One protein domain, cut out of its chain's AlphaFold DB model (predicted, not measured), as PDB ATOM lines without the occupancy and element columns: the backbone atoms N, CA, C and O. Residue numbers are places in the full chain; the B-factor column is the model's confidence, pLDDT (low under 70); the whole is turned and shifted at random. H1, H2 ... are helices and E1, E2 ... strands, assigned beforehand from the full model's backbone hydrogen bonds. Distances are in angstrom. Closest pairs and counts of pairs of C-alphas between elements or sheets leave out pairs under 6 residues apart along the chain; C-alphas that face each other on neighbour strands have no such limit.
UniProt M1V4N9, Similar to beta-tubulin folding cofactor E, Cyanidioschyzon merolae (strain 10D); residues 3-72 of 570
ATOM      1  N   VAL A   3      38.761  47.999 -26.135       92.69
ATOM      2  CA  VAL A   3      39.613  46.801 -26.225       92.69
ATOM      3  C   VAL A   3      39.078  45.685 -25.322       92.69
ATOM      4  O   VAL A   3      38.259  45.947 -24.437       92.69
ATOM      5  N   ALA A   4      39.561  44.455 -25.510       91.31
ATOM      6  CA  ALA A   4      39.233  43.328 -24.637       91.31
ATOM      7  C   ALA A   4      40.471  42.596 -24.095       91.31
ATOM      8  O   ALA A   4      41.517  42.530 -24.740       91.31
ATOM      9  N   TYR A   5      40.329  42.007 -22.910       89.31
ATOM     10  CA  TYR A   5      41.314  41.138 -22.264       89.31
ATOM     11  C   TYR A   5      40.583  39.958 -21.617       89.31
ATOM     12  O   TYR A   5      39.896  40.116 -20.607       89.31
ATOM     13  N   GLY A   6      40.676  38.773 -22.225       85.50
ATOM     14  CA  GLY A   6      39.865  37.623 -21.819       85.50
ATOM     15  C   GLY A   6      38.363  37.900 -21.978       85.50
ATOM     16  O   GLY A   6      37.870  38.066 -23.092       85.50
ATOM     17  N   SER A   7      37.613  37.917 -20.873       83.12
ATOM     18  CA  SER A   7      36.190  38.300 -20.854       83.12
ATOM     19  C   SER A   7      35.941  39.784 -20.590       83.12
ATOM     20  O   SER A   7      34.853  40.273 -20.911       83.12
ATOM     21  N   ALA A   8      36.944  40.494 -20.067       86.81
ATOM     22  CA  ALA A   8      36.844  41.896 -19.707       86.81
ATOM     23  C   ALA A   8      36.928  42.799 -20.939       86.81
ATOM     24  O   ALA A   8      37.702  42.553 -21.867       86.81
ATOM     25  N   ARG A   9      36.155  43.883 -20.914       89.31
ATOM     26  CA  ARG A   9      36.158  44.952 -21.916       89.31
ATOM     27  C   ARG A   9      36.444  46.275 -21.227       89.31
ATOM     28  O   ARG A   9      36.159  46.436 -20.040       89.31
ATOM     29  N   GLY A  10      37.053  47.198 -21.953       90.38
ATOM     30  CA  GLY A  10      37.377  48.507 -21.412       90.38
ATOM     31  C   GLY A  10      37.857  49.483 -22.468       90.38
ATOM     32  O   GLY A  10      37.997  49.149 -23.646       90.38
ATOM     33  N   ASP A  11      38.128  50.701 -22.025       91.81
ATOM     34  CA  ASP A  11      38.646  51.770 -22.861       91.81
ATOM     35  C   ASP A  11      40.154  51.861 -22.740       91.81
ATOM     36  O   ASP A  11      40.716  51.960 -21.649       91.81
ATOM     37  N   LEU A  12      40.815  51.872 -23.893       93.88
ATOM     38  CA  LEU A  12      42.223  52.196 -23.977       93.88
ATOM     39  C   LEU A  12      42.414  53.679 -23.633       93.88
ATOM     40  O   LEU A  12      42.007  54.555 -24.399       93.88
ATOM     41  N   ARG A  13      43.053  53.949 -22.494       94.44
ATOM     42  CA  ARG A  13      43.352  55.297 -21.990       94.44
ATOM     43  C   ARG A  13      44.790  55.721 -22.222       94.44
ATOM     44  O   ARG A  13      45.072  56.909 -22.334       94.44
ATOM     45  N   TRP A  14      45.703  54.759 -22.292       95.31
ATOM     46  CA  TRP A  14      47.122  55.037 -22.455       95.31
ATOM     47  C   TRP A  14      47.826  53.909 -23.199       95.31
ATOM     48  O   TRP A  14      47.422  52.751 -23.114       95.31
ATOM     49  N   ARG A  15      48.907  54.241 -23.904       95.44
ATOM     50  CA  ARG A  15      49.816  53.273 -24.522       95.44
ATOM     51  C   ARG A  15      51.239  53.803 -24.439       95.44
ATOM     52  O   ARG A  15      51.491  54.938 -24.829       95.44
ATOM     53  N   GLY A  16      52.170  52.974 -23.987       93.88
ATOM     54  CA  GLY A  16      53.578  53.352 -23.914       93.88
ATOM     55  C   GLY A  16      54.435  52.318 -23.202       93.88
ATOM     56  O   GLY A  16      53.997  51.207 -22.920       93.88
ATOM     57  N   GLN A  17      55.682  52.679 -22.920       93.44
ATOM     58  CA  GLN A  17      56.582  51.855 -22.119       93.44
ATOM     59  C   GLN A  17      56.455  52.217 -20.638       93.44
ATOM     60  O   GLN A  17      56.255  53.381 -20.285       93.44
ATOM     61  N   LEU A  18      56.610  51.218 -19.773       89.88
ATOM     62  CA  LEU A  18      56.782  51.402 -18.334       89.88
ATOM     63  C   LEU A  18      58.246  51.076 -18.005       89.88
ATOM     64  O   LEU A  18      58.552  49.906 -17.806       89.88
ATOM     65  N   PRO A  19      59.168  52.061 -17.972       85.94
ATOM     66  CA  PRO A  19      60.601  51.804 -17.755       85.94
ATOM     67  C   PRO A  19      60.886  51.063 -16.446       85.94
ATOM     68  O   PRO A  19      61.822  50.279 -16.339       85.94
ATOM     69  N   GLU A  20      60.024  51.293 -15.460       84.81
ATOM     70  CA  GLU A  20      60.077  50.712 -14.126       84.81
ATOM     71  C   GLU A  20      59.674  49.223 -14.066       84.81
ATOM     72  O   GLU A  20      59.828  48.588 -13.019       84.81
ATOM     73  N   VAL A  21      59.161  48.663 -15.169       84.75
ATOM     74  CA  VAL A  21      58.712  47.270 -15.309       84.75
ATOM     75  C   VAL A  21      59.442  46.627 -16.486       84.75
ATOM     76  O   VAL A  21      59.452  47.175 -17.587       84.75
ATOM     77  N   ASP A  22      60.069  45.468 -16.271       82.56
ATOM     78  CA  ASP A  22      60.817  44.723 -17.298       82.56
ATOM     79  C   ASP A  22      61.835  45.579 -18.087       82.56
ATOM     80  O   ASP A  22      62.078  45.347 -19.273       82.56
ATOM     81  N   GLY A  23      62.390  46.619 -17.452       80.44
ATOM     82  CA  GLY A  23      63.326  47.560 -18.075       80.44
ATOM     83  C   GLY A  23      62.756  48.326 -19.276       80.44
ATOM     84  O   GLY A  23      63.517  48.713 -20.158       80.44
ATOM     85  N   GLY A  24      61.431  48.498 -19.374       82.31
ATOM     86  CA  GLY A  24      60.788  49.181 -20.504       82.31
ATOM     87  C   GLY A  24      60.757  48.377 -21.808       82.31
ATOM     88  O   GLY A  24      60.430  48.925 -22.859       82.31
ATOM     89  N   LYS A  25      61.061  47.072 -21.760       90.44
ATOM     90  CA  LYS A  25      61.139  46.198 -22.942       90.44
ATOM     91  C   LYS A  25      59.810  46.049 -23.688       90.44
ATOM     92  O   LYS A  25      59.802  45.890 -24.907       90.44
ATOM     93  N   TYR A  26      58.691  46.068 -22.966       92.56
ATOM     94  CA  TYR A  26      57.365  45.810 -23.524       92.56
ATOM     95  C   TYR A  26      56.540  47.088 -23.672       92.56
ATOM     96  O   TYR A  26      56.663  48.036 -22.894       92.56
ATOM     97  N   THR A  27      55.654  47.088 -24.669       94.44
ATOM     98  CA  THR A  27      54.588  48.089 -24.766       94.44
ATOM     99  C   THR A  27      53.435  47.676 -23.864       94.44
ATOM    100  O   THR A  27      52.912  46.566 -23.966       94.44
ATOM    101  N   TRP A  28      53.020  48.601 -23.015       95.00
ATOM    102  CA  TRP A  28      51.898  48.476 -22.105       95.00
ATOM    103  C   TRP A  28      50.751  49.358 -22.573       95.00
ATOM    104  O   TRP A  28      50.945  50.376 -23.245       95.00
ATOM    105  N   VAL A  29      49.547  48.962 -22.196       95.44
ATOM    106  CA  VAL A  29      48.329  49.726 -22.394       95.44
ATOM    107  C   VAL A  29      47.632  49.924 -21.062       95.44
ATOM    108  O   VAL A  29      47.474  48.986 -20.287       95.44
ATOM    109  N   GLY A  30      47.246  51.163 -20.793       95.31
ATOM    110  CA  GLY A  30      46.376  51.518 -19.688       95.31
ATOM    111  C   GLY A  30      44.937  51.339 -20.132       95.31
ATOM    112  O   GLY A  30      44.505  52.024 -21.062       95.31
ATOM    113  N   VAL A  31      44.222  50.416 -19.500       94.81
ATOM    114  CA  VAL A  31      42.824  50.116 -19.815       94.81
ATOM    115  C   VAL A  31      41.965  50.463 -18.616       94.81
ATOM    116  O   VAL A  31      42.249  50.009 -17.510       94.81
ATOM    117  N   GLU A  32      40.924  51.257 -18.837       93.31
ATOM    118  CA  GLU A  32      39.853  51.484 -17.870       93.31
ATOM    119  C   GLU A  32      38.700  50.521 -18.163       93.31
ATOM    120  O   GLU A  32      38.062  50.611 -19.212       93.31
ATOM    121  N   TRP A  33      38.443  49.586 -17.251       91.50
ATOM    122  CA  TRP A  33      37.494  48.495 -17.464       91.50
ATOM    123  C   TRP A  33      36.039  48.952 -17.348       91.50
ATOM    124  O   TRP A  33      35.707  49.855 -16.575       91.50
ATOM    125  N   ASP A  34      35.156  48.309 -18.112       86.12
ATOM    126  CA  ASP A  34      33.714  48.493 -17.971       86.12
ATOM    127  C   ASP A  34      33.227  47.966 -16.611       86.12
ATOM    128  O   ASP A  34      33.739  46.953 -16.138       86.12
ATOM    129  N   PRO A  35      32.218  48.587 -15.978       78.56
ATOM    130  CA  PRO A  35      31.639  48.067 -14.742       78.56
ATOM    131  C   PRO A  35      31.147  46.621 -14.900       78.56
ATOM    132  O   PRO A  35      30.499  46.282 -15.887       78.56
ATOM    133  N   GLY A  36      31.438  45.774 -13.914       73.12
ATOM    134  CA  GLY A  36      31.022  44.375 -13.919       73.12
ATOM    135  C   GLY A  36      31.957  43.469 -13.115       73.12
ATOM    136  O   GLY A  36      33.022  43.916 -12.676       73.12
ATOM    137  N   PRO A  37      31.592  42.184 -12.959       67.75
ATOM    138  CA  PRO A  37      32.330  41.227 -12.129       67.75
ATOM    139  C   PRO A  37      33.769  40.989 -12.608       67.75
ATOM    140  O   PRO A  37      34.644  40.632 -11.821       67.75
ATOM    141  N   ASP A  38      34.040  41.210 -13.894       70.81
ATOM    142  CA  ASP A  38      35.388  41.099 -14.448       70.81
ATOM    143  C   ASP A  38      36.248  42.329 -14.120       70.81
ATOM    144  O   ASP A  38      37.439  42.193 -13.844       70.81
ATOM    145  N   ALA A  39      35.666  43.529 -14.057       60.38
ATOM    146  CA  ALA A  39      36.410  44.726 -13.669       60.38
ATOM    147  C   ALA A  39      36.836  44.719 -12.203       60.38
ATOM    148  O   ALA A  39      37.864  45.310 -11.891       60.38
ATOM    149  N   ASP A  40      36.121  44.020 -11.321       66.69
ATOM    150  CA  ASP A  40      36.555  43.851  -9.927       66.69
ATOM    151  C   ASP A  40      37.783  42.924  -9.821       66.69
ATOM    152  O   ASP A  40      38.580  43.040  -8.893       66.69
ATOM    153  N   LYS A  41      37.991  42.039 -10.809       74.06
ATOM    154  CA  LYS A  41      39.191  41.189 -10.916       74.06
ATOM    155  C   LYS A  41      40.350  41.897 -11.617       74.06
ATOM    156  O   LYS A  41      41.516  41.641 -11.309       74.06
ATOM    157  N   HIS A  42      40.040  42.743 -12.600       78.50
ATOM    158  CA  HIS A  42      41.035  43.347 -13.483       78.50
ATOM    159  C   HIS A  42      41.373  44.804 -13.159       78.50
ATOM    160  O   HIS A  42      42.429  45.259 -13.584       78.50
ATOM    161  N   GLY A  43      40.547  45.552 -12.430       81.50
ATOM    162  CA  GLY A  43      40.810  46.935 -12.022       81.50
ATOM    163  C   GLY A  43      41.685  46.996 -10.773       81.50
ATOM    164  O   GLY A  43      41.322  46.447  -9.740       81.50
ATOM    165  N   ARG A  44      42.848  47.650 -10.862       85.88
ATOM    166  CA  ARG A  44      43.847  47.698  -9.780       85.88
ATOM    167  C   ARG A  44      44.189  49.105  -9.306       85.88
ATOM    168  O   ARG A  44      44.693  49.253  -8.199       85.88
ATOM    169  N   HIS A  45      43.979  50.122 -10.136       87.62
ATOM    170  CA  HIS A  45      44.385  51.496  -9.839       87.62
ATOM    171  C   HIS A  45      43.565  52.528 -10.620       87.62
ATOM    172  O   HIS A  45      42.782  52.188 -11.506       87.62
ATOM    173  N   ASP A  46      43.810  53.807 -10.337       89.56
ATOM    174  CA  ASP A  46      43.164  54.969 -10.958       89.56
ATOM    175  C   ASP A  46      43.860  55.479 -12.238       89.56
ATOM    176  O   ASP A  46      43.455  56.489 -12.812       89.56
ATOM    177  N   GLY A  47      44.908  54.780 -12.685       91.00
ATOM    178  CA  GLY A  47      45.794  55.203 -13.781       91.00
ATOM    179  C   GLY A  47      47.145  55.737 -13.290       91.00
ATOM    180  O   GLY A  47      48.025  56.079 -14.090       91.00
ATOM    181  N   THR A  48      47.342  55.741 -11.970       92.06
ATOM    182  CA  THR A  48      48.634  55.932 -11.315       92.06
ATOM    183  C   THR A  48      49.363  54.597 -11.159       92.06
ATOM    184  O   THR A  48      48.789  53.600 -10.724       92.06
ATOM    185  N   PHE A  49      50.655  54.579 -11.478       90.19
ATOM    186  CA  PHE A  49      51.546  53.451 -11.229       90.19
ATOM    187  C   PHE A  49      52.847  53.963 -10.619       90.19
ATOM    188  O   PHE A  49      53.464  54.879 -11.157       90.19
ATOM    189  N   ARG A  50      53.228  53.400  -9.463       88.88
ATOM    190  CA  ARG A  50      54.437  53.770  -8.698       88.88
ATOM    191  C   ARG A  50      54.588  55.283  -8.464       88.88
ATOM    192  O   ARG A  50      55.652  55.862  -8.630       88.88
ATOM    193  N   GLY A  51      53.492  55.937  -8.079       88.12
ATOM    194  CA  GLY A  51      53.472  57.373  -7.771       88.12
ATOM    195  C   GLY A  51      53.442  58.298  -8.993       88.12
ATOM    196  O   GLY A  51      53.280  59.504  -8.828       88.12
ATOM    197  N   LYS A  52      53.527  57.762 -10.218       91.31
ATOM    198  CA  LYS A  52      53.384  58.528 -11.460       91.31
ATOM    199  C   LYS A  52      52.018  58.289 -12.098       91.31
ATOM    200  O   LYS A  52      51.612  57.148 -12.314       91.31
ATOM    201  N   ARG A  53      51.318  59.368 -12.451       93.38
ATOM    202  CA  ARG A  53      50.063  59.302 -13.211       93.38
ATOM    203  C   ARG A  53      50.350  59.209 -14.707       93.38
ATOM    204  O   ARG A  53      51.033  60.070 -15.255       93.38
ATOM    205  N   TYR A  54      49.817  58.177 -15.358       93.62
ATOM    206  CA  TYR A  54      49.936  57.991 -16.811       93.62
ATOM    207  C   TYR A  54      48.654  58.368 -17.549       93.62
ATOM    208  O   TYR A  54      48.709  58.862 -18.672       93.62
ATOM    209  N   PHE A  55      47.506  58.135 -16.918       93.75
ATOM    210  CA  PHE A  55      46.194  58.539 -17.403       93.75
ATOM    211  C   PHE A  55      45.247  58.723 -16.222       93.75
ATOM    212  O   PHE A  55      45.538  58.281 -15.111       93.75
ATOM    213  N   SER A  56      44.121  59.377 -16.478       92.25
ATOM    214  CA  SER A  56      43.017  59.486 -15.531       92.25
ATOM    215  C   SER A  56      41.878  58.583 -15.988       92.25
ATOM    216  O   SER A  56      41.610  58.477 -17.187       92.25
ATOM    217  N   CYS A  57      41.214  57.941 -15.034       89.00
ATOM    218  CA  CYS A  57      39.947  57.258 -15.275       89.00
ATOM    219  C   CYS A  57      38.815  58.287 -15.362       89.00
ATOM    220  O   CYS A  57      38.825  59.278 -14.630       89.00
ATOM    221  N   GLU A  58      37.845  58.058 -16.243       84.75
ATOM    222  CA  GLU A  58      36.629  58.882 -16.308       84.75
ATOM    223  C   GLU A  58      35.519  58.344 -15.397       84.75
ATOM    224  O   GLU A  58      34.574  59.059 -15.075       84.75
ATOM    225  N   ARG A  59      35.611  57.077 -14.989       80.62
ATOM    226  CA  ARG A  59      34.605  56.369 -14.201       80.62
ATOM    227  C   ARG A  59      35.020  56.303 -12.743       80.62
ATOM    228  O   ARG A  59      36.182  56.065 -12.416       80.62
ATOM    229  N   THR A  60      34.020  56.422 -11.876       75.06
ATOM    230  CA  THR A  60      34.164  56.289 -10.426       75.06
ATOM    231  C   THR A  60      33.261  55.151  -9.934       75.06
ATOM    232  O   THR A  60      32.079  55.147 -10.274       75.06
ATOM    233  N   PRO A  61      33.774  54.190  -9.140       82.00
ATOM    234  CA  PRO A  61      35.171  54.063  -8.722       82.00
ATOM    235  C   PRO A  61      36.091  53.733  -9.903       82.00
ATOM    236  O   PRO A  61      35.699  53.017 -10.826       82.00
ATOM    237  N   ALA A  62      37.315  54.260  -9.859       82.75
ATOM    238  CA  ALA A  62      38.301  54.045 -10.907       82.75
ATOM    239  C   ALA A  62      38.756  52.580 -10.920       82.75
ATOM    240  O   ALA A  62      39.171  52.034  -9.896       82.75
ATOM    241  N   ARG A  63      38.664  51.935 -12.086       89.31
ATOM    242  CA  ARG A  63      38.997  50.516 -12.275       89.31
ATOM    243  C   ARG A  63      39.867  50.362 -13.504       89.31
ATOM    244  O   ARG A  63      39.395  49.951 -14.561       89.31
ATOM    245  N   ALA A  64      41.142  50.693 -13.373       92.12
ATOM    246  CA  ALA A  64      42.084  50.560 -14.467       92.12
ATOM    247  C   ALA A  64      43.241  49.616 -14.155       92.12
ATOM    248  O   ALA A  64      43.556  49.359 -12.993       92.12
ATOM    249  N   SER A  65      43.867  49.110 -15.216       93.44
ATOM    250  CA  SER A  65      45.104  48.330 -15.152       93.44
ATOM    251  C   SER A  65      46.041  48.644 -16.307       93.44
ATOM    252  O   SER A  65      45.596  48.980 -17.405       93.44
ATOM    253  N   PHE A  66      47.342  48.477 -16.073       93.56
ATOM    254  CA  PHE A  66      48.314  48.315 -17.150       93.56
ATOM    255  C   PHE A  66      48.371  46.848 -17.568       93.56
ATOM    256  O   PHE A  66      48.646  45.967 -16.754       93.56
ATOM    257  N   VAL A  67      48.131  46.591 -18.849       93.50
ATOM    258  CA  VAL A  67      48.211  45.264 -19.466       93.50
ATOM    259  C   VAL A  67      49.223  45.322 -20.601       93.50
ATOM    260  O   VAL A  67      49.386  46.364 -21.235       93.50
ATOM    261  N   ARG A  68      49.935  44.229 -20.876       93.12
ATOM    262  CA  ARG A  68      50.817  44.198 -22.044       93.12
ATOM    263  C   ARG A  68      49.989  44.268 -23.325       93.12
ATOM    264  O   ARG A  68      48.986  43.573 -23.457       93.12
ATOM    265  N   ALA A  69      50.430  45.088 -24.276       93.19
ATOM    266  CA  ALA A  69      49.695  45.322 -25.517       93.19
ATOM    267  C   ALA A  69      49.479  44.037 -26.337       93.19
ATOM    268  O   ALA A  69      48.474  43.923 -27.024       93.19
ATOM    269  N   ASP A  70      50.391  43.069 -26.250       92.12
ATOM    270  CA  ASP A  70      50.310  41.788 -26.959       92.12
ATOM    271  C   ASP A  70      49.313  40.791 -26.352       92.12
ATOM    272  O   ASP A  70      48.984  39.797 -26.989       92.12
ATOM    273  N   GLN A  71      48.811  41.055 -25.144       91.56
ATOM    274  CA  GLN A  71      47.771  40.244 -24.508       91.56
ATOM    275  C   GLN A  71      46.366  40.837 -24.668       91.56
ATOM    276  O   GLN A  71      45.395  40.263 -24.179       91.56
ATOM    277  N   VAL A  72      46.250  42.002 -25.309       92.38
ATOM    278  CA  VAL A  72      44.987  42.717 -25.489       92.38
ATOM    279  C   VAL A  72      44.457  42.489 -26.899       92.38
ATOM    280  O   VAL A  72      45.179  42.625 -27.886       92.38
TER     281      VAL A  72
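AT A GLANCE: This is residues 3 to 72 of the 570 residues of the protein "Similar to beta-tubulin folding cofactor E" of Cyanidioschyzon merolae (strain 10D) (UniProt M1V4N9). A small antiparallel sheet of four strands, strongly twisted and curled but open between its edge strands, has one short helix, H1, over one face at one end. E2 and E3 make its long hairpin, whose link, residues 18 to 26, lies at the other end of the longest axis, and residues 43 to 63 make a long looping stretch before E4. The 70 printed residues hold E1, E2, E3, H1 and E4 in that order along the chain; the sheet's order is E1 - E2 - E3 - E4. The class is mostly strand, though under half of the residues are in named elements; the whole is compact, with a radius of gyration of the C-alphas of 11.3 A and spans of 33 by 24 by 16 A.

HOW THE PARTS SIT: Look first at inner strands E2, residues 8 to 17, and E3, residues 27 to 33, an antiparallel hairpin with N 13 and O 30 at 2.8 A, within hydrogen-bond range. E2 bends by 79 degrees at residue 11; its residues 8 to 10 pair with E1, residues 3 to 5, where N 3 and O 10 are 2.8 A apart. E1, E2 and E3 form a meander, each strand the antiparallel neighbour of the one before. On the other side of E3, antiparallel E4, residues 64 to 68, brings N 29 and O 67 to 2.8 A. Edge strands E1 and E4 are apart. H1, residues 37 to 42, is on the sheet at a height of 8.5 A, along the strands at 10 degrees to E2 on the local plane and only just over E2, with 3 of its 6 C-alphas; its closest C-alphas to E2 are Asp 38 and Ala 8, 5.5 A. In H1, 1 of 2 O i to N i+4 pairs is within hydrogen-bond range.

IN THESE COORDINATES: Find C-alpha 8 at (36.844, 41.896, -19.707); E2 runs 22.2 A from there to C-alpha 17. E3 spans 18.6 A, E4 13.2 A, H1 9.1 A and E1 7.1 A; E4 ends at C-alpha 68, (50.817, 44.198, -22.044).

THE WHOLE: The C-alphas of Gly 23 and Gly 36 are the two farthest apart, 32.7 A. The printed part has no cut, and the link from H1 to E4 is long. Confidence is under 70 at residues 37, 39 and 40.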